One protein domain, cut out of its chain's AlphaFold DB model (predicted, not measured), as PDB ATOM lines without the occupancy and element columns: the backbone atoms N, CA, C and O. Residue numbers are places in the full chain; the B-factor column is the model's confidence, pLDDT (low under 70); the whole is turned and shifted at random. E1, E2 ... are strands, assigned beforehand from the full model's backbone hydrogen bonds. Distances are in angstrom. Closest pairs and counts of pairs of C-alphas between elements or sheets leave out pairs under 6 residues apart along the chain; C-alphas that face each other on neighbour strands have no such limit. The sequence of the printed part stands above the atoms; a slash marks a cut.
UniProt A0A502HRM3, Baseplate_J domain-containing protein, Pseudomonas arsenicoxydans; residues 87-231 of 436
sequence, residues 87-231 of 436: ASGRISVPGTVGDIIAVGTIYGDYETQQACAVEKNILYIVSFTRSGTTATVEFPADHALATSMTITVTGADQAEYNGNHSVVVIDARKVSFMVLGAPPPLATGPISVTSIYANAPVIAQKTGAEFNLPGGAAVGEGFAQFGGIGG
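AT A GLANCE: This is residues 87 to 231 of the 436 residues of the protein "Baseplate_J domain-containing protein" of Pseudomonas arsenicoxydans (UniProt A0A502HRM3). One very long strand, E10, runs through an elongated domain as its spine and joins two lobes. In one lobe the strongly twisted sheet E4 - E5 - E9 - E8 is partly face to face with E3, E6, E7 and the first part of E10, strands crossed, as a loose sandwich; in the other, E1 and E2 pair with the later part of E10 on its two sides, and E11 pairs with E1 on the side away from E10, with long loops between these strands. The printed part has 145 residues, with eleven named strands, E1 to E11 in chain order, and no named helix; the class is all strand, though under half of the residues, 68, are in named strands. It is compact, with a radius of gyration of the C-alphas of 16.0 A, and spans 49 by 31 by 23 A.

IN THESE COORDINATES: Find C-alpha 192 at (-28.497, 40.913, -12.878); from there E10, residues 192 to 207, runs 41.2 A to C-alpha 207 at (-5.849, 33.470, 20.747). Its branched sheet also holds E1, residues 87 to 93, 17.8 A long from C-alpha 87 at (-9.022, 36.763, 15.627), E2, 110 to 112, E3, 119 to 123, E6, 150 to 154, E7, 163 to 166, and E11, 222 to 230, 15.8 A long. The four-stranded sheet holds E4, 127 to 131, E5, 134 to 138, E8, 168 to 171, and E9, 174 to 178, 13.9 A long.

HOW THE PARTS SIT: Start at E10: its antiparallel neighbours E1 and E6 lie on one side of it, E2 and E3 on the other side. Look for N 91 and O 200, 2.9 A, toward E1; N 152 and O 194, 2.8 A, toward E6; N 111 and O 203, 2.8 A, toward E2; and N 121 and O 195, 2.8 A, toward E3. E11 is antiparallel to E1, with N 92 and O 223 at 2.8 A, and bends by 107 degrees at residue 226. E6 and E7 form a hairpin, with N 151 and O 165 at 2.9 A. E7 runs on into E8 at 73 degrees. The other sheet is antiparallel throughout: N 136 and O 129, 2.8 A, in the hairpin E4 and E5; N 135 and O 177, 2.9 A, between E5 and E9; N 176 and O 168, 2.8 A, in the hairpin E8 and E9. The two sheets form a sandwich, two sheets face to face, with strands at 78 degrees. The closest C-alphas of E8 and E11, those of Val 169 and Phe 226, are 6.5 A apart.

THE WHOLE: The C-alphas farthest apart, those of Asp 157 and Thr 207, are 50.1 A apart. The printed part has no cut. The links E1 to E2, E5 to E6, E9 to E10 and E10 to E11 are long. No printed residue is under 70 in pLDDT.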
ATOM      1  N   ALA A  87      -8.701  36.211  16.932       92.19
ATOM      2  CA  ALA A  87      -9.022  36.763  15.627       92.19
ATOM      3  C   ALA A  87     -10.535  36.705  15.383       92.19
ATOM      4  O   ALA A  87     -11.196  35.711  15.689       92.19
ATOM      5  N   SER A  88     -11.097  37.777  14.837       91.06
ATOM      6  CA  SER A  88     -12.514  37.903  14.518       91.06
ATOM      7  C   SER A  88     -12.697  38.482  13.123       91.06
ATOM      8  O   SER A  88     -11.885  39.257  12.613       91.06
ATOM      9  N   GLY A  89     -13.772  38.076  12.468       90.19
ATOM     10  CA  GLY A  89     -14.043  38.509  11.110       90.19
ATOM     11  C   GLY A  89     -15.342  37.939  10.587       90.19
ATOM     12  O   GLY A  89     -16.187  37.447  11.338       90.19
ATOM     13  N   ARG A  90     -15.511  38.019   9.271       91.12
ATOM     14  CA  ARG A  90     -16.682  37.478   8.584       91.12
ATOM     15  C   ARG A  90     -16.233  36.529   7.490       91.12
ATOM     16  O   ARG A  90     -15.317  36.835   6.726       91.12
ATOM     17  N   ILE A  91     -16.913  35.396   7.408       94.31
ATOM     18  CA  ILE A  91     -16.742  34.432   6.328       94.31
ATOM     19  C   ILE A  91     -18.001  34.385   5.473       94.31
ATOM     20  O   ILE A  91     -19.124  34.579   5.947       94.31
ATOM     21  N   SER A  92     -17.801  34.102   4.196       94.62
ATOM     22  CA  SER A  92     -18.862  33.818   3.246       94.62
ATOM     23  C   SER A  92     -18.897  32.321   2.997       94.62
ATOM     24  O   SER A  92     -17.936  31.743   2.485       94.62
ATOM     25  N   VAL A  93     -19.997  31.689   3.400       94.81
ATOM     26  CA  VAL A  93     -20.164  30.235   3.335       94.81
ATOM     27  C   VAL A  93     -21.088  29.891   2.168       94.81
ATOM     28  O   VAL A  93     -22.271  30.241   2.225       94.81
ATOM     29  N   PRO A  94     -20.594  29.248   1.097       92.88
ATOM     30  CA  PRO A  94     -21.450  28.706   0.050       92.88
ATOM     31  C   PRO A  94     -22.261  27.518   0.588       92.88
ATOM     32  O   PRO A  94     -21.822  26.794   1.476       92.88
ATOM     33  N   GLY A  95     -23.451  27.292   0.037       91.25
ATOM     34  CA  GLY A  95     -24.309  26.189   0.469       91.25
ATOM     35  C   GLY A  95     -25.608  26.113  -0.320       91.25
ATOM     36  O   GLY A  95     -25.752  26.757  -1.365       91.25
ATOM     37  N   THR A  96     -26.572  25.346   0.188       91.81
ATOM     38  CA  THR A  96     -27.905  25.267  -0.417       91.81
ATOM     39  C   THR A  96     -28.788  26.372   0.143       91.81
ATOM     40  O   THR A  96     -28.804  26.623   1.344       91.81
ATOM     41  N   VAL A  97     -29.550  27.044  -0.724       93.94
ATOM     42  CA  VAL A  97     -30.482  28.094  -0.291       93.94
ATOM     43  C   VAL A  97     -31.486  27.523   0.714       93.94
ATOM     44  O   VAL A  97     -32.167  26.545   0.415       93.94
ATOM     45  N   GLY A  98     -31.606  28.179   1.868       90.25
ATOM     46  CA  GLY A  98     -32.480  27.776   2.969       90.25
ATOM     47  C   GLY A  98     -31.779  27.000   4.086       90.25
ATOM     48  O   GLY A  98     -32.381  26.830   5.145       90.25
ATOM     49  N   ASP A  99     -30.524  26.579   3.895       92.88
ATOM     50  CA  ASP A  99     -29.730  25.973   4.964       92.88
ATOM     51  C   ASP A  99     -29.439  27.012   6.056       92.88
ATOM     52  O   ASP A  99     -29.027  28.141   5.771       92.88
ATOM     53  N   ILE A 100     -29.645  26.628   7.317       93.75
ATOM     54  CA  ILE A 100     -29.337  27.464   8.482       93.75
ATOM     55  C   ILE A 100     -28.025  26.979   9.087       93.75
ATOM     56  O   ILE A 100     -27.930  25.851   9.571       93.75
ATOM     57  N   ILE A 101     -27.039  27.864   9.117       94.06
ATOM     58  CA  ILE A 101     -25.806  27.696   9.877       94.06
ATOM     59  C   ILE A 101     -26.106  28.186  11.291       94.06
ATOM     60  O   ILE A 101     -26.387  29.366  11.504       94.06
ATOM     61  N   ALA A 102     -26.109  27.270  12.257       95.12
ATOM     62  CA  ALA A 102     -26.358  27.603  13.655       95.12
ATOM     63  C   ALA A 102     -25.162  28.344  14.267       95.12
ATOM     64  O   ALA A 102     -24.025  28.151  13.840       95.12
ATOM     65  N   VAL A 103     -25.418  29.133  15.313       95.12
ATOM     66  CA  VAL A 103     -24.352  29.656  16.183       95.12
ATOM     67  C   VAL A 103     -23.549  28.493  16.774       95.12
ATOM     68  O   VAL A 103     -24.117  27.440  17.072       95.12
ATOM     69  N   GLY A 104     -22.239  28.666  16.925       94.19
ATOM     70  CA  GLY A 104     -21.345  27.620  17.418       94.19
ATOM     71  C   GLY A 104     -20.912  26.595  16.365       94.19
ATOM     72  O   GLY A 104     -20.199  25.646  16.684       94.19
ATOM     73  N   THR A 105     -21.322  26.753  15.100       95.56
ATOM     74  CA  THR A 105     -20.809  25.916  14.002       95.56
ATOM     75  C   THR A 105     -19.334  26.235  13.767       95.56
ATOM     76  O   THR A 105     -18.976  27.411  13.655       95.56
ATOM     77  N   ILE A 106     -18.506  25.190  13.675       95.19
ATOM     78  CA  ILE A 106     -17.053  25.287  13.509       95.19
ATOM     79  C   ILE A 106     -16.684  25.166  12.026       95.19
ATOM     80  O   ILE A 106     -17.065  24.204  11.358       95.19
ATOM     81  N   TYR A 107     -15.895  26.118  11.540       93.88
ATOM     82  CA  TYR A 107     -15.279  26.145  10.219       93.88
ATOM     83  C   TYR A 107     -13.758  26.237  10.391       93.88
ATOM     84  O   TYR A 107     -13.225  27.303  10.694       93.88
ATOM     85  N   GLY A 108     -13.047  25.117  10.233       92.19
ATOM     86  CA  GLY A 108     -11.616  25.059  10.562       92.19
ATOM     87  C   GLY A 108     -11.379  25.333  12.052       92.19
ATOM     88  O   GLY A 108     -11.956  24.645  12.888       92.19
ATOM     89  N   ASP A 109     -10.578  26.354  12.369       94.06
ATOM     90  CA  ASP A 109     -10.300  26.816  13.742       94.06
ATOM     91  C   ASP A 109     -11.244  27.940  14.224       94.06
ATOM     92  O   ASP A 109     -11.000  28.559  15.264       94.06
ATOM     93  N   TYR A 110     -12.317  28.232  13.477       95.75
ATOM     94  CA  TYR A 110     -13.201  29.375  13.723       95.75
ATOM     95  C   TYR A 110     -14.628  28.946  14.037       95.75
ATOM     96  O   TYR A 110     -15.162  28.016  13.440       95.75
ATOM     97  N   GLU A 111     -15.276  29.670  14.940       95.50
ATOM     98  CA  GLU A 111     -16.622  29.401  15.423       95.50
ATOM     99  C   GLU A 111     -17.570  30.560  15.102       95.50
ATOM    100  O   GLU A 111     -17.281  31.732  15.367       95.50
ATOM    101  N   THR A 112     -18.733  30.229  14.547       95.31
ATOM    102  CA  THR A 112     -19.780  31.205  14.208       95.31
ATOM    103  C   THR A 112     -20.422  31.829  15.446       95.31
ATOM    104  O   THR A 112     -20.851  31.134  16.363       95.31
ATOM    105  N   GLN A 113     -20.545  33.156  15.449       94.19
ATOM    106  CA  GLN A 113     -21.086  33.931  16.577       94.19
ATOM    107  C   GLN A 113     -22.598  34.165  16.494       94.19
ATOM    108  O   GLN A 113     -23.239  34.527  17.478       94.19
ATOM    109  N   GLN A 114     -23.189  33.954  15.320       93.06
ATOM    110  CA  GLN A 114     -24.613  34.160  15.091       93.06
ATOM    111  C   GLN A 114     -25.139  33.140  14.086       93.06
ATOM    112  O   GLN A 114     -24.437  32.761  13.149       93.06
ATOM    113  N   ALA A 115     -26.399  32.733  14.259       93.19
ATOM    114  CA  ALA A 115     -27.086  31.940  13.252       93.19
ATOM    115  C   ALA A 115     -27.279  32.755  11.962       93.19
ATOM    116  O   ALA A 115     -27.765  33.888  12.004       93.19
ATOM    117  N   CYS A 116     -26.924  32.172  10.822       92.38
ATOM    118  CA  CYS A 116     -27.067  32.791   9.508       92.38
ATOM    119  C   CYS A 116     -27.666  31.793   8.513       92.38
ATOM    120  O   CYS A 116     -27.454  30.587   8.621       92.38
ATOM    121  N   ALA A 117     -28.455  32.291   7.565       93.75
ATOM    122  CA  ALA A 117     -29.061  31.473   6.523       93.75
ATOM    123  C   ALA A 117     -28.290  31.636   5.214       93.75
ATOM    124  O   ALA A 117     -27.826  32.731   4.882       93.75
ATOM    125  N   VAL A 118     -28.166  30.546   4.464       94.69
ATOM    126  CA  VAL A 118     -27.668  30.593   3.093       94.69
ATOM    127  C   VAL A 118     -28.795  31.095   2.199       94.69
ATOM    128  O   VAL A 118     -29.835  30.449   2.052       94.69
ATOM    129  N   GLU A 119     -28.587  32.253   1.579       94.62
ATOM    130  CA  GLU A 119     -29.591  32.921   0.757       94.62
ATOM    131  C   GLU A 119     -29.063  33.209  -0.648       94.62
ATOM    132  O   GLU A 119     -27.856  33.265  -0.899       94.62
ATOM    133  N   LYS A 120     -29.988  33.394  -1.595       94.12
ATOM    134  CA  LYS A 120     -29.657  33.898  -2.928       94.12
ATOM    135  C   LYS A 120     -29.567  35.423  -2.869       94.12
ATOM    136  O   LYS A 120     -30.580  36.111  -2.976       94.12
ATOM    137  N   ASN A 121     -28.350  35.935  -2.754       92.50
ATOM    138  CA  ASN A 121     -28.066  37.362  -2.732       92.50
ATOM    139  C   ASN A 121     -28.143  37.944  -4.148       92.50
ATOM    140  O   ASN A 121     -27.479  37.462  -5.071       92.50
ATOM    141  N   ILE A 122     -28.966  38.979  -4.321       92.38
ATOM    142  CA  ILE A 122     -29.047  39.772  -5.552       92.38
ATOM    143  C   ILE A 122     -28.171  41.007  -5.358       92.38
ATOM    144  O   ILE A 122     -28.428  41.819  -4.472       92.38
ATOM    145  N   LEU A 123     -27.139  41.145  -6.186       91.94
ATOM    146  CA  LEU A 123     -26.155  42.213  -6.087       91.94
ATOM    147  C   LEU A 123     -26.416  43.255  -7.178       91.94
ATOM    148  O   LEU A 123     -26.295  42.976  -8.372       91.94
ATOM    149  N   TYR A 124     -26.784  44.467  -6.764       89.56
ATOM    150  CA  TYR A 124     -27.018  45.586  -7.679       89.56
ATOM    151  C   TYR A 124     -25.700  46.172  -8.167       89.56
ATOM    152  O   TYR A 124     -24.811  46.426  -7.361       89.56
ATOM    153  N   ILE A 125     -25.585  46.444  -9.463       91.69
ATOM    154  CA  ILE A 125     -24.357  46.986 -10.051       91.69
ATOM    155  C   ILE A 125     -24.446  48.504 -10.243       91.69
ATOM    156  O   ILE A 125     -25.502  49.043 -10.573       91.69
ATOM    157  N   VAL A 126     -23.321  49.188 -10.051       92.19
ATOM    158  CA  VAL A 126     -23.114  50.606 -10.390       92.19
ATOM    159  C   VAL A 126     -22.415  50.717 -11.738       92.19
ATOM    160  O   VAL A 126     -22.833  51.489 -12.598       92.19
ATOM    161  N   SER A 127     -21.356  49.931 -11.930       91.06
ATOM    162  CA  SER A 127     -20.587  49.897 -13.166       91.06
ATOM    163  C   SER A 127     -20.140  48.469 -13.483       91.06
ATOM    164  O   SER A 127     -19.924  47.648 -12.589       91.06
ATOM    165  N   PHE A 128     -20.038  48.160 -14.774       92.06
ATOM    166  CA  PHE A 128     -19.514  46.894 -15.271       92.06
ATOM    167  C   PHE A 128     -18.678  47.192 -16.511       92.06
ATOM    168  O   PHE A 128     -19.191  47.516 -17.586       92.06
ATOM    169  N   THR A 129     -17.364  47.102 -16.331       92.88
ATOM    170  CA  THR A 129     -16.378  47.448 -17.355       92.88
ATOM    171  C   THR A 129     -15.366  46.323 -17.555       92.88
ATOM    172  O   THR A 129     -15.210  45.468 -16.687       92.88
ATOM    173  N   ARG A 130     -14.671  46.298 -18.693       92.81
ATOM    174  CA  ARG A 130     -13.600  45.337 -18.995       92.81
ATOM    175  C   ARG A 130     -12.333  46.053 -19.440       92.81
ATOM    176  O   ARG A 130     -12.378  46.927 -20.305       92.81
ATOM    177  N   SER A 131     -11.196  45.595 -18.920       89.19
ATOM    178  CA  SER A 131      -9.856  45.956 -19.384       89.19
ATOM    179  C   SER A 131      -9.045  44.690 -19.656       89.19
ATOM    180  O   SER A 131      -8.894  43.836 -18.782       89.19
ATOM    181  N   GLY A 132      -8.546  44.526 -20.886       86.38
ATOM    182  CA  GLY A 132      -7.898  43.274 -21.294       86.38
ATOM    183  C   GLY A 132      -8.835  42.077 -21.088       86.38
ATOM    184  O   GLY A 132     -10.006  42.140 -21.432       86.38
ATOM    185  N   THR A 133      -8.370  40.983 -20.504       88.69
ATOM    186  CA  THR A 133      -9.211  39.800 -20.236       88.69
ATOM    187  C   THR A 133     -10.002  39.883 -18.927       88.69
ATOM    188  O   THR A 133     -10.637  38.904 -18.546       88.69
ATOM    189  N   THR A 134      -9.968  41.018 -18.226       89.88
ATOM    190  CA  THR A 134     -10.531  41.154 -16.878       89.88
ATOM    191  C   THR A 134     -11.744  42.072 -16.898       89.88
ATOM    192  O   THR A 134     -11.641  43.246 -17.262       89.88
ATOM    193  N   ALA A 135     -12.898  41.540 -16.502       92.31
ATOM    194  CA  ALA A 135     -14.071  42.341 -16.175       92.31
ATOM    195  C   ALA A 135     -14.007  42.796 -14.718       92.31
ATOM    196  O   ALA A 135     -13.570  42.044 -13.850       92.31
ATOM    197  N   THR A 136     -14.475  44.010 -14.454       93.62
ATOM    198  CA  THR A 136     -14.617  44.595 -13.124       93.62
ATOM    199  C   THR A 136     -16.057  45.053 -12.940       93.62
ATOM    200  O   THR A 136     -16.582  45.822 -13.751       93.62
ATOM    201  N   VAL A 137     -16.676  44.580 -11.862       93.38
ATOM    202  CA  VAL A 137     -18.032  44.940 -11.445       93.38
ATOM    203  C   VAL A 137     -17.941  45.732 -10.151       93.38
ATOM    204  O   VAL A 137     -17.250  45.326  -9.217       93.38
ATOM    205  N   GLU A 138     -18.640  46.859 -10.107       94.06
ATOM    206  CA  GLU A 138     -18.708  47.749  -8.953       94.06
ATOM    207  C   GLU A 138     -20.110  47.752  -8.348       94.06
ATOM    208  O   GLU A 138     -21.105  47.833  -9.072       94.06
ATOM    209  N   PHE A 139     -20.185  47.717  -7.020       92.56
ATOM    210  CA  PHE A 139     -21.424  47.653  -6.248       92.56
ATOM    211  C   PHE A 139     -21.668  48.947  -5.438       92.56
ATOM    212  O   PHE A 139     -20.731  49.674  -5.073       92.56
ATOM    213  N   PRO A 140     -22.933  49.276  -5.113       89.06
ATOM    214  CA  PRO A 140     -23.282  50.474  -4.350       89.06
ATOM    215  C   PRO A 140     -22.936  50.366  -2.854       89.06
ATOM    216  O   PRO A 140     -22.895  51.386  -2.172       89.06
ATOM    217  N   ALA A 141     -22.676  49.162  -2.349       87.25
ATOM    218  CA  ALA A 141     -22.319  48.879  -0.962       87.25
ATOM    219  C   ALA A 141     -21.425  47.631  -0.892       87.25
ATOM    220  O   ALA A 141     -21.151  47.022  -1.931       87.25
ATOM    221  N   ASP A 142     -20.975  47.279   0.315       87.81
ATOM    222  CA  ASP A 142     -20.218  46.049   0.552       87.81
ATOM    223  C   ASP A 142     -21.012  44.828   0.069       87.81
ATOM    224  O   ASP A 142     -22.178  44.644   0.434       87.81
ATOM    225  N   HIS A 143     -20.393  44.026  -0.795       89.69
ATOM    226  CA  HIS A 143     -21.021  42.852  -1.387       89.69
ATOM    227  C   HIS A 143     -20.827  41.577  -0.553       89.69
ATOM    228  O   HIS A 143     -21.447  40.568  -0.874       89.69
ATOM    229  N   ALA A 144     -19.979  41.569   0.483       91.06
ATOM    230  CA  ALA A 144     -19.713  40.405   1.339       91.06
ATOM    231  C   ALA A 144     -19.353  39.115   0.565       91.06
ATOM    232  O   ALA A 144     -19.679  38.005   0.985       91.06
ATOM    233  N   LEU A 145     -18.692  39.243  -0.589       91.44
ATOM    234  CA  LEU A 145     -18.127  38.104  -1.324       91.44
ATOM    235  C   LEU A 145     -16.665  37.957  -0.922       91.44
ATOM    236  O   LEU A 145     -16.001  38.929  -0.560       91.44
ATOM    237  N   ALA A 146     -16.169  36.740  -1.051       91.69
ATOM    238  CA  ALA A 146     -14.772  36.389  -0.906       91.69
ATOM    239  C   ALA A 146     -14.198  35.932  -2.255       91.69
ATOM    240  O   ALA A 146     -14.932  35.522  -3.161       91.69
ATOM    241  N   THR A 147     -12.876  35.997  -2.393       92.00
ATOM    242  CA  THR A 147     -12.180  35.466  -3.573       92.00
ATOM    243  C   THR A 147     -12.416  33.960  -3.692       92.00
ATOM    244  O   THR A 147     -12.505  33.260  -2.688       92.00
ATOM    245  N   SER A 148     -12.507  33.462  -4.927       87.88
ATOM    246  CA  SER A 148     -12.847  32.076  -5.295       87.88
ATOM    247  C   SER A 148     -14.336  31.720  -5.223       87.88
ATOM    248  O   SER A 148     -14.724  30.646  -5.686       87.88
ATOM    249  N   MET A 149     -15.201  32.619  -4.742       92.38
ATOM    250  CA  MET A 149     -16.652  32.421  -4.818       92.38
ATOM    251  C   MET A 149     -17.173  32.518  -6.255       92.38
ATOM    252  O   MET A 149     -16.532  33.090  -7.135       92.38
ATOM    253  N   THR A 150     -18.365  31.969  -6.494       93.12
ATOM    254  CA  THR A 150     -19.026  32.028  -7.804       93.12
ATOM    255  C   THR A 150     -20.133  33.078  -7.811       93.12
ATOM    256  O   THR A 150     -20.992  33.101  -6.925       93.12
ATOM    257  N   ILE A 151     -20.142  33.918  -8.845       94.44
ATOM    258  CA  ILE A 151     -21.273  34.782  -9.194       94.44
ATOM    259  C   ILE A 151     -21.931  34.274 -10.477       94.44
ATOM    260  O   ILE A 151     -21.263  33.749 -11.365       94.44
ATOM    261  N   THR A 152     -23.237  34.473 -10.595       95.56
ATOM    262  CA  THR A 152     -24.007  34.231 -11.814       95.56
ATOM    263  C   THR A 152     -24.433  35.571 -12.393       95.56
ATOM    264  O   THR A 152     -25.199  36.302 -11.762       95.56
ATOM    265  N   VAL A 153     -23.953  35.876 -13.596       94.38
ATOM    266  CA  VAL A 153     -24.302  37.079 -14.359       94.38
ATOM    267  C   VAL A 153     -25.322  36.711 -15.435       94.38
ATOM    268  O   VAL A 153     -25.137  35.750 -16.181       94.38
ATOM    269  N   THR A 154     -26.404  37.480 -15.527       93.88
ATOM    270  CA  THR A 154     -27.458  37.314 -16.541       93.88
ATOM    271  C   THR A 154     -27.919  38.667 -17.069       93.88
ATOM    272  O   THR A 154     -27.788  39.666 -16.372       93.88
ATOM    273  N   GLY A 155     -28.487  38.710 -18.276       89.31
ATOM    274  CA  GLY A 155     -29.098  39.926 -18.829       89.31
ATOM    275  C   GLY A 155     -28.121  40.935 -19.439       89.31
ATOM    276  O   GLY A 155     -28.545  42.035 -19.782       89.31
ATOM    277  N   ALA A 156     -26.842  40.578 -19.595       92.06
ATOM    278  CA  ALA A 156     -25.913  41.361 -20.405       92.06
ATOM    279  C   ALA A 156     -26.178  41.131 -21.900       92.06
ATOM    280  O   ALA A 156     -26.336  39.985 -22.329       92.06
ATOM    281  N   ASP A 157     -26.179  42.198 -22.700       92.25
ATOM    282  CA  ASP A 157     -26.321  42.109 -24.159       92.25
ATOM    283  C   ASP A 157     -25.120  41.390 -24.798       92.25
ATOM    284  O   ASP A 157     -25.253  40.700 -25.809       92.25
ATOM    285  N   GLN A 158     -23.932  41.539 -24.203       92.06
ATOM    286  CA  GLN A 158     -22.722  40.827 -24.603       92.06
ATOM    287  C   GLN A 158     -22.727  39.435 -23.966       92.06
ATOM    288  O   GLN A 158     -22.620  39.289 -22.744       92.06
ATOM    289  N   ALA A 159     -22.852  38.402 -24.798       89.56
ATOM    290  CA  ALA A 159     -23.029  37.025 -24.348       89.56
ATOM    291  C   ALA A 159     -21.870  36.525 -23.468       89.56
ATOM    292  O   ALA A 159     -22.106  35.757 -22.540       89.56
ATOM    293  N   GLU A 160     -20.650  37.004 -23.714       90.19
ATOM    294  CA  GLU A 160     -19.421  36.620 -23.014       90.19
ATOM    295  C   GLU A 160     -19.413  37.012 -21.530       90.19
ATOM    296  O   GLU A 160     -18.697  36.400 -20.737       90.19
ATOM    297  N   TYR A 161     -20.202  38.019 -21.139       90.62
ATOM    298  CA  TYR A 161     -20.335  38.413 -19.735       90.62
ATOM    299  C   TYR A 161     -21.294  37.515 -18.956       90.62
ATOM    300  O   TYR A 161     -21.163  37.406 -17.739       90.62
ATOM    301  N   ASN A 162     -22.243  36.860 -19.625       91.94
ATOM    302  CA  ASN A 162     -23.235  36.024 -18.959       91.94
ATOM    303  C   ASN A 162     -22.646  34.665 -18.555       91.94
ATOM    304  O   ASN A 162     -21.764  34.126 -19.219       91.94
ATOM    305  N   GLY A 163     -23.185  34.083 -17.485       92.50
ATOM    306  CA  GLY A 163     -22.789  32.771 -16.981       92.50
ATOM    307  C   GLY A 163     -22.254  32.808 -15.554       92.50
ATOM    308  O   GLY A 163     -22.398  33.800 -14.837       92.50
ATOM    309  N   ASN A 164     -21.672  31.684 -15.142       93.44
ATOM    310  CA  ASN A 164     -21.066  31.527 -13.826       93.44
ATOM    311  C   ASN A 164     -19.582  31.863 -13.902       93.44
ATOM    312  O   ASN A 164     -18.859  31.271 -14.701       93.44
ATOM    313  N   HIS A 165     -19.136  32.762 -13.033       93.62
ATOM    314  CA  HIS A 165     -17.757  33.231 -12.990       93.62
ATOM    315  C   HIS A 165     -17.207  33.118 -11.575       93.62
ATOM    316  O   HIS A 165     -17.885  33.484 -10.615       93.62
ATOM    317  N   SER A 166     -15.974  32.626 -11.451       93.12
ATOM    318  CA  SER A 166     -15.232  32.696 -10.192       93.12
ATOM    319  C   SER A 166     -14.649  34.097 -10.034       93.12
ATOM    320  O   SER A 166     -14.038  34.620 -10.971       93.12
ATOM    321  N   VAL A 167     -14.874  34.716  -8.877       93.50
ATOM    322  CA  VAL A 167     -14.479  36.103  -8.630       93.50
ATOM    323  C   VAL A 167     -13.179  36.213  -7.850       93.50
ATOM    324  O   VAL A 167     -12.894  35.435  -6.942       93.50
ATOM    325  N   VAL A 168     -12.425  37.257  -8.172       91.88
ATOM    326  CA  VAL A 168     -11.336  37.801  -7.367       91.88
ATOM    327  C   VAL A 168     -11.808  39.136  -6.812       91.88
ATOM    328  O   VAL A 168     -12.121  40.055  -7.576       91.88
ATOM    329  N   VAL A 169     -11.897  39.239  -5.488       89.75
ATOM    330  CA  VAL A 169     -12.337  40.464  -4.815       89.75
ATOM    331  C   VAL A 169     -11.173  41.450  -4.785       89.75
ATOM    332  O   VAL A 169     -10.079  41.103  -4.350       89.75
ATOM    333  N   ILE A 170     -11.403  42.660  -5.294       84.19
ATOM    334  CA  ILE A 170     -10.391  43.727  -5.374       84.19
ATOM    335  C   ILE A 170     -10.551  44.701  -4.203       84.19
ATOM    336  O   ILE A 170      -9.567  45.229  -3.698       84.19
ATOM    337  N   ASP A 171     -11.796  44.957  -3.813       81.88
ATOM    338  CA  ASP A 171     -12.200  45.870  -2.744       81.88
ATOM    339  C   ASP A 171     -13.576  45.418  -2.230       81.88
ATOM    340  O   ASP A 171     -14.280  44.695  -2.936       81.88
ATOM    341  N   ALA A 172     -14.022  45.898  -1.069       83.25
ATOM    342  CA  ALA A 172     -15.344  45.631  -0.497       83.25
ATOM    343  C   ALA A 172     -16.503  45.932  -1.469       83.25
ATOM    344  O   ALA A 172     -17.603  45.406  -1.327       83.25
ATOM    345  N   ARG A 173     -16.276  46.788  -2.475       89.50
ATOM    346  CA  ARG A 173     -17.279  47.190  -3.477       89.50
ATOM    347  C   ARG A 173     -16.936  46.767  -4.900       89.50
ATOM    348  O   ARG A 173     -17.688  47.113  -5.811       89.50
ATOM    349  N   LYS A 174     -15.822  46.066  -5.126       90.38
ATOM    350  CA  LYS A 174     -15.349  45.727  -6.474       90.38
ATOM    351  C   LYS A 174     -14.882  44.289  -6.551       90.38
ATOM    352  O   LYS A 174     -13.973  43.868  -5.841       90.38
ATOM    353  N   VAL A 175     -15.429  43.574  -7.523       94.62
ATOM    354  CA  VAL A 175     -14.970  42.235  -7.888       94.62
ATOM    355  C   VAL A 175     -14.488  42.223  -9.322       94.62
ATOM    356  O   VAL A 175     -14.937  43.009 -10.160       94.62
ATOM    357  N   SER A 176     -13.590  41.297  -9.614       93.81
ATOM    358  CA  SER A 176     -13.164  41.008 -10.970       93.81
ATOM    359  C   SER A 176     -13.267  39.537 -11.298       93.81
ATOM    360  O   SER A 176     -13.240  38.685 -10.415       93.81
ATOM    361  N   PHE A 177     -13.390  39.244 -12.581       93.25
ATOM    362  CA  PHE A 177     -13.332  37.887 -13.095       93.25
ATOM    363  C   PHE A 177     -12.804  37.897 -14.524       93.25
ATOM    364  O   PHE A 177     -12.807  38.922 -15.216       93.25
ATOM    365  N   MET A 178     -12.318  36.741 -14.961       90.00
ATOM    366  CA  MET A 178     -11.800  36.575 -16.309       90.00
ATOM    367  C   MET A 178     -12.949  36.413 -17.302       90.00
ATOM    368  O   MET A 178     -13.829  35.577 -17.110       90.00
ATOM    369  N   VAL A 179     -12.905  37.174 -18.392       88.62
ATOM    370  CA  VAL A 179     -13.836  37.056 -19.516       88.62
ATOM    371  C   VAL A 179     -13.073  36.565 -20.733       88.62
ATOM    372  O   VAL A 179     -12.040  37.123 -21.109       88.62
ATOM    373  N   LEU A 180     -13.586  35.505 -21.353       82.81
ATOM    374  CA  LEU A 180     -13.032  34.965 -22.587       82.81
ATOM    375  C   LEU A 180     -13.504  35.797 -23.785       82.81
ATOM    376  O   LEU A 180     -14.673  36.158 -23.885       82.81
ATOM    377  N   GLY A 181     -12.588  36.072 -24.714       81.19
ATOM    378  CA  GLY A 181     -12.873  36.847 -25.921       81.19
ATOM    379  C   GLY A 181     -12.639  38.351 -25.760       81.19
ATOM    380  O   GLY A 181     -11.899  38.806 -24.889       81.19
ATOM    381  N   ALA A 182     -13.236  39.131 -26.661       85.06
ATOM    382  CA  ALA A 182     -13.068  40.582 -26.717       85.06
ATOM    383  C   ALA A 182     -14.418  41.317 -26.838       85.06
ATOM    384  O   ALA A 182     -14.601  42.083 -27.788       85.06
ATOM    385  N   PRO A 183     -15.366  41.114 -25.898       86.19
ATOM    386  CA  PRO A 183     -16.616  41.865 -25.904       86.19
ATOM    387  C   PRO A 183     -16.356  43.377 -25.742       86.19
ATOM    388  O   PRO A 183     -15.296  43.783 -25.230       86.19
ATOM    389  N   PRO A 184     -17.312  44.231 -26.152       87.50
ATOM    390  CA  PRO A 184     -17.280  45.665 -25.872       87.50
ATOM    391  C   PRO A 184     -16.903  45.977 -24.411       87.50
ATOM    392  O   PRO A 184     -17.350  45.270 -23.507       87.50
ATOM    393  N   PRO A 185     -16.084  47.014 -24.152       87.00
ATOM    394  CA  PRO A 185     -15.507  47.278 -22.828       87.00
ATOM    395  C   PRO A 185     -16.531  47.704 -21.770       87.00
ATOM    396  O   PRO A 185     -16.218  47.665 -20.586       87.00
ATOM    397  N   LEU A 186     -17.731  48.112 -22.177       89.94
ATOM    398  CA  LEU A 186     -18.847  48.408 -21.284       89.94
ATOM    399  C   LEU A 186     -19.907  47.330 -21.472       89.94
ATOM    400  O   LEU A 186     -20.322  47.080 -22.608       89.94
ATOM    401  N   ALA A 187     -20.337  46.707 -20.376       88.94
ATOM    402  CA  ALA A 187     -21.473  45.801 -20.413       88.94
ATOM    403  C   ALA A 187     -22.776  46.614 -20.462       88.94
ATOM    404  O   ALA A 187     -22.940  47.587 -19.722       88.94
ATOM    405  N   THR A 188     -23.698  46.228 -21.341       90.19
ATOM    406  CA  THR A 188     -25.019  46.859 -21.490       90.19
ATOM    407  C   THR A 188     -26.130  45.837 -21.276       90.19
ATOM    408  O   THR A 188     -25.874  44.633 -21.264       90.19
ATOM    409  N   GLY A 189     -27.360  46.312 -21.085       89.25
ATOM    410  CA  GLY A 189     -28.538  45.470 -20.865       89.25
ATOM    411  C   GLY A 189     -29.022  45.468 -19.407       89.25
ATOM    412  O   GLY A 189     -28.403  46.093 -18.538       89.25
ATOM    413  N   PRO A 190     -30.157  44.809 -19.114       90.69
ATOM    414  CA  PRO A 190     -30.694  44.652 -17.763       90.69
ATOM    415  C   PRO A 190     -29.904  43.592 -16.972       90.69
ATOM    416  O   PRO A 190     -30.418  42.516 -16.657       90.69
ATOM    417  N   ILE A 191     -28.640  43.893 -16.670       92.75
ATOM    418  CA  ILE A 191     -27.715  42.960 -16.020       92.75
ATOM    419  C   ILE A 191     -28.154  42.687 -14.578       92.75
ATOM    420  O   ILE A 191     -28.352  43.606 -13.782       92.75
ATOM    421  N   SER A 192     -28.246  41.407 -14.227       91.62
ATOM    422  CA  SER A 192     -28.497  40.913 -12.878       91.62
ATOM    423  C   SER A 192     -27.361  39.990 -12.452       91.62
ATOM    424  O   SER A 192     -27.046  39.018 -13.148       91.62
ATOM    425  N   VAL A 193     -26.752  40.305 -11.307       94.75
ATOM    426  CA  VAL A 193     -25.684  39.518 -10.687       94.75
ATOM    427  C   VAL A 193     -26.235  38.881  -9.419       94.75
ATOM    428  O   VAL A 193     -26.781  39.565  -8.555       94.75
ATOM    429  N   THR A 194     -26.104  37.563  -9.300       94.75
ATOM    430  CA  THR A 194     -26.552  36.827  -8.111       94.75
ATOM    431  C   THR A 194     -25.473  35.885  -7.604       94.75
ATOM    432  O   THR A 194     -24.666  35.394  -8.388       94.75
ATOM    433  N   SER A 195     -25.455  35.615  -6.302       95.06
ATOM    434  CA  SER A 195     -24.589  34.602  -5.691       95.06
ATOM    435  C   SER A 195     -25.297  33.967  -4.492       95.06
ATOM    436  O   SER A 195     -26.221  34.559  -3.938       95.06
ATOM    437  N   ILE A 196     -24.916  32.744  -4.125       95.00
ATOM    438  CA  ILE A 196     -25.548  31.977  -3.044       95.00
ATOM    439  C   ILE A 196     -24.529  31.778  -1.931       95.00
ATOM    440  O   ILE A 196     -23.532  31.084  -2.130       95.00
ATOM    441  N   TYR A 197     -24.770  32.406  -0.782       94.56
ATOM    442  CA  TYR A 197     -23.909  32.292   0.393       94.56
ATOM    443  C   TYR A 197     -24.604  32.820   1.649       94.56
ATOM    444  O   TYR A 197     -25.534  33.623   1.573       94.56
ATOM    445  N   ALA A 198     -24.109  32.390   2.805       94.44
ATOM    446  CA  ALA A 198     -24.376  33.014   4.095       94.44
ATOM    447  C   ALA A 198     -23.214  33.938   4.483       94.44
ATOM    448  O   ALA A 198     -22.052  33.601   4.259       94.44
ATOM    449  N   ASN A 199     -23.520  35.083   5.093       93.31
ATOM    450  CA  ASN A 199     -22.530  35.973   5.699       93.31
ATOM    451  C   ASN A 199     -22.459  35.697   7.210       93.31
ATOM    452  O   ASN A 199     -23.308  36.179   7.965       93.31
ATOM    453  N   ALA A 200     -21.459  34.929   7.639       93.44
ATOM    454  CA  ALA A 200     -21.327  34.465   9.015       93.44
ATOM    455  C   ALA A 200     -20.217  35.231   9.759       93.44
ATOM    456  O   ALA A 200     -19.062  35.187   9.327       93.44
ATOM    457  N   PRO A 201     -20.511  35.918  10.880       93.31
ATOM    458  CA  PRO A 201     -19.468  36.416  11.771       93.31
ATOM    459  C   PRO A 201     -18.825  35.245  12.523       93.31
ATOM    460  O   PRO A 201     -19.535  34.380  13.047       93.31
ATOM    461  N   VAL A 202     -17.497  35.222  12.592       94.19
ATOM    462  CA  VAL A 202     -16.721  34.152  13.231       94.19
ATOM    463  C   VAL A 202     -15.651  34.697  14.169       94.19
ATOM    464  O   VAL A 202     -15.162  35.814  13.988       94.19
ATOM    465  N   ILE A 203     -15.272  33.875  15.146       94.56
ATOM    466  CA  ILE A 203     -14.139  34.102  16.046       94.56
ATOM    467  C   ILE A 203     -13.231  32.868  16.065       94.56
ATOM    468  O   ILE A 203     -13.722  31.745  15.973       94.56
ATOM    469  N   ALA A 204     -11.921  33.054  16.174       95.00
ATOM    470  CA  ALA A 204     -10.974  31.960  16.350       95.00
ATOM    471  C   ALA A 204     -11.163  31.300  17.723       95.00
ATOM    472  O   ALA A 204     -11.339  31.987  18.730       95.00
ATOM    473  N   GLN A 205     -11.076  29.972  17.797       94.19
ATOM    474  CA  GLN A 205     -11.194  29.246  19.070       94.19
ATOM    475  C   GLN A 205     -10.012  29.491  20.014       94.19
ATOM    476  O   GLN A 205     -10.140  29.370  21.232       94.19
ATOM    477  N   LYS A 206      -8.854  29.835  19.450       93.69
ATOM    478  CA  LYS A 206      -7.622  30.143  20.172       93.69
ATOM    479  C   LYS A 206      -7.234  31.601  19.941       93.69
ATOM    480  O   LYS A 206      -7.666  32.224  18.972       93.69
ATOM    481  N   THR A 207      -6.446  32.139  20.863       93.75
ATOM    482  CA  THR A 207      -5.849  33.470  20.747       93.75
ATOM    483  C   THR A 207      -4.515  33.391  20.020       93.75
ATOM    484  O   THR A 207      -3.832  32.374  20.129       93.75
ATOM    485  N   GLY A 208      -4.129  34.478  19.361       91.62
ATOM    486  CA  GLY A 208      -2.817  34.620  18.739       91.62
ATOM    487  C   GLY A 208      -2.878  35.222  17.341       91.62
ATOM    488  O   GLY A 208      -3.911  35.163  16.666       91.62
ATOM    489  N   ALA A 209      -1.758  35.792  16.908       89.38
ATOM    490  CA  ALA A 209      -1.614  36.394  15.583       89.38
ATOM    491  C   ALA A 209      -1.698  35.362  14.445       89.38
ATOM    492  O   ALA A 209      -2.116  35.686  13.333       89.38
ATOM    493  N   GLU A 210      -1.375  34.097  14.726       90.38
ATOM    494  CA  GLU A 210      -1.416  32.996  13.751       90.38
ATOM    495  C   GLU A 210      -2.816  32.725  13.167       90.38
ATOM    496  O   GLU A 210      -2.936  32.147  12.089       90.38
ATOM    497  N   PHE A 211      -3.877  33.174  13.849       92.00
ATOM    498  CA  PHE A 211      -5.267  33.046  13.398       92.00
ATOM    499  C   PHE A 211      -5.745  34.251  12.570       92.00
ATOM    500  O   PHE A 211      -6.932  34.377  12.271       92.00
ATOM    501  N   ASN A 212      -4.848  35.160  12.187       91.62
ATOM    502  CA  ASN A 212      -5.174  36.199  11.221       91.62
ATOM    503  C   ASN A 212      -5.088  35.619   9.803       91.62
ATOM    504  O   ASN A 212      -4.064  35.070   9.395       91.62
ATOM    505  N   LEU A 213      -6.165  35.751   9.028       91.00
ATOM    506  CA  LEU A 213      -6.253  35.229   7.667       91.00
ATOM    507  C   LEU A 213      -6.559  36.340   6.661       91.00
ATOM    508  O   LEU A 213      -7.464  37.145   6.899       91.00
ATOM    509  N   PRO A 214      -5.890  36.342   5.495       88.94
ATOM    510  CA  PRO A 214      -6.176  37.311   4.454       88.94
ATOM    511  C   PRO A 214      -7.543  37.064   3.823       88.94
ATOM    512  O   PRO A 214      -8.078  35.950   3.827       88.94
ATOM    513  N   GLY A 215      -8.093  38.108   3.209       87.88
ATOM    514  CA  GLY A 215      -9.324  37.982   2.445       87.88
ATOM    515  C   GLY A 215      -9.196  36.964   1.311       87.88
ATOM    516  O   GLY A 215      -8.218  36.943   0.566       87.88
ATOM    517  N   GLY A 216     -10.195  36.093   1.186       88.69
ATOM    518  CA  GLY A 216     -10.201  34.971   0.250       88.69
ATOM    519  C   GLY A 216      -9.561  33.681   0.767       88.69
ATOM    520  O   GLY A 216      -9.630  32.674   0.063       88.69
ATOM    521  N   ALA A 217      -8.961  33.673   1.963       91.31
ATOM    522  CA  ALA A 217      -8.471  32.440   2.573       91.31
ATOM    523  C   ALA A 217      -9.625  31.460   2.835       91.31
ATOM    524  O   ALA A 217     -10.709  31.861   3.266       91.31
ATOM    525  N   ALA A 218      -9.387  30.174   2.582       92.75
ATOM    526  CA  ALA A 218     -10.349  29.122   2.885       92.75
ATOM    527  C   ALA A 218     -10.393  28.854   4.397       92.75
ATOM    528  O   ALA A 218      -9.356  28.731   5.049       92.75
ATOM    529  N   VAL A 219     -11.601  28.743   4.937       92.75
ATOM    530  CA  VAL A 219     -11.895  28.510   6.352       92.75
ATOM    531  C   VAL A 219     -12.914  27.375   6.423       92.75
ATOM    532  O   VAL A 219     -14.123  27.593   6.359       92.75
ATOM    533  N   GLY A 220     -12.419  26.135   6.458       91.00
ATOM    534  CA  GLY A 220     -13.257  24.958   6.212       91.00
ATOM    535  C   GLY A 220     -13.922  25.038   4.834       91.00
ATOM    536  O   GLY A 220     -13.238  25.201   3.828       91.00
ATOM    537  N   GLU A 221     -15.254  24.961   4.808       90.00
ATOM    538  CA  GLU A 221     -16.071  25.109   3.591       90.00
ATOM    539  C   GLU A 221     -16.388  26.577   3.229       90.00
ATOM    540  O   GLU A 221     -16.992  26.844   2.192       90.00
ATOM    541  N   GLY A 222     -16.029  27.536   4.089       92.88
ATOM    542  CA  GLY A 222     -16.238  28.969   3.872       92.88
ATOM    543  C   GLY A 222     -14.978  29.696   3.405       92.88
ATOM    544  O   GLY A 222     -13.884  29.137   3.373       92.88
ATOM    545  N   PHE A 223     -15.127  30.978   3.083       94.06
ATOM    546  CA  PHE A 223     -14.018  31.846   2.682       94.06
ATOM    547  C   PHE A 223     -14.033  33.154   3.476       94.06
ATOM    548  O   PHE A 223     -15.092  33.758   3.638       94.06
ATOM    549  N   ALA A 224     -12.874  33.627   3.933       92.25
ATOM    550  CA  ALA A 224     -12.746  34.938   4.572       92.25
ATOM    551  C   ALA A 224     -13.115  36.064   3.588       92.25
ATOM    552  O   ALA A 224     -12.679  36.053   2.436       92.25
ATOM    553  N   GLN A 225     -13.921  37.035   4.018       91.00
ATOM    554  CA  GLN A 225     -14.316  38.184   3.184       91.00
ATOM    555  C   GLN A 225     -13.130  39.113   2.889       91.00
ATOM    556  O   GLN A 225     -12.039  38.895   3.399       91.00
ATOM    557  N   PHE A 226     -13.317  40.155   2.069       83.44
ATOM    558  CA  PHE A 226     -12.238  41.073   1.660       83.44
ATOM    559  C   PHE A 226     -11.370  41.582   2.825       83.44
ATOM    560  O   PHE A 226     -10.148  41.572   2.720       83.44
ATOM    561  N   GLY A 227     -11.997  41.962   3.945       76.62
ATOM    562  CA  GLY A 227     -11.302  42.434   5.149       76.62
ATOM    563  C   GLY A 227     -10.558  41.354   5.945       76.62
ATOM    564  O   GLY A 227      -9.973  41.671   6.974       76.62
ATOM    565  N   GLY A 228     -10.588  40.097   5.498       87.69
ATOM    566  CA  GLY A 228      -9.963  38.972   6.178       87.69
ATOM    567  C   GLY A 228     -10.615  38.621   7.517       87.69
ATOM    568  O   GLY A 228     -11.722  39.056   7.854       87.69
ATOM    569  N   ILE A 229      -9.903  37.797   8.275       89.06
ATOM    570  CA  ILE A 229     -10.129  37.573   9.701       89.06
ATOM    571  C   ILE A 229      -8.915  38.164  10.413       89.06
ATOM    572  O   ILE A 229      -7.788  37.823  10.068       89.06
ATOM    573  N   GLY A 230      -9.137  39.072  11.361       89.06
ATOM    574  CA  GLY A 230      -8.067  39.868  11.960       89.06
ATOM    575  C   GLY A 230      -8.303  40.158  13.435       89.06
ATOM    576  O   GLY A 230      -9.307  39.747  14.015       89.06
ATOM    577  N   GLY A 231      -7.385  40.890  14.061       85.81
ATOM    578  CA  GLY A 231      -7.472  41.215  15.487       85.81
ATOM    579  C   GLY A 231      -6.968  40.113  16.424       85.81
ATOM    580  O   GLY A 231      -6.965  40.304  17.639       85.81
TER     581      GLY A 231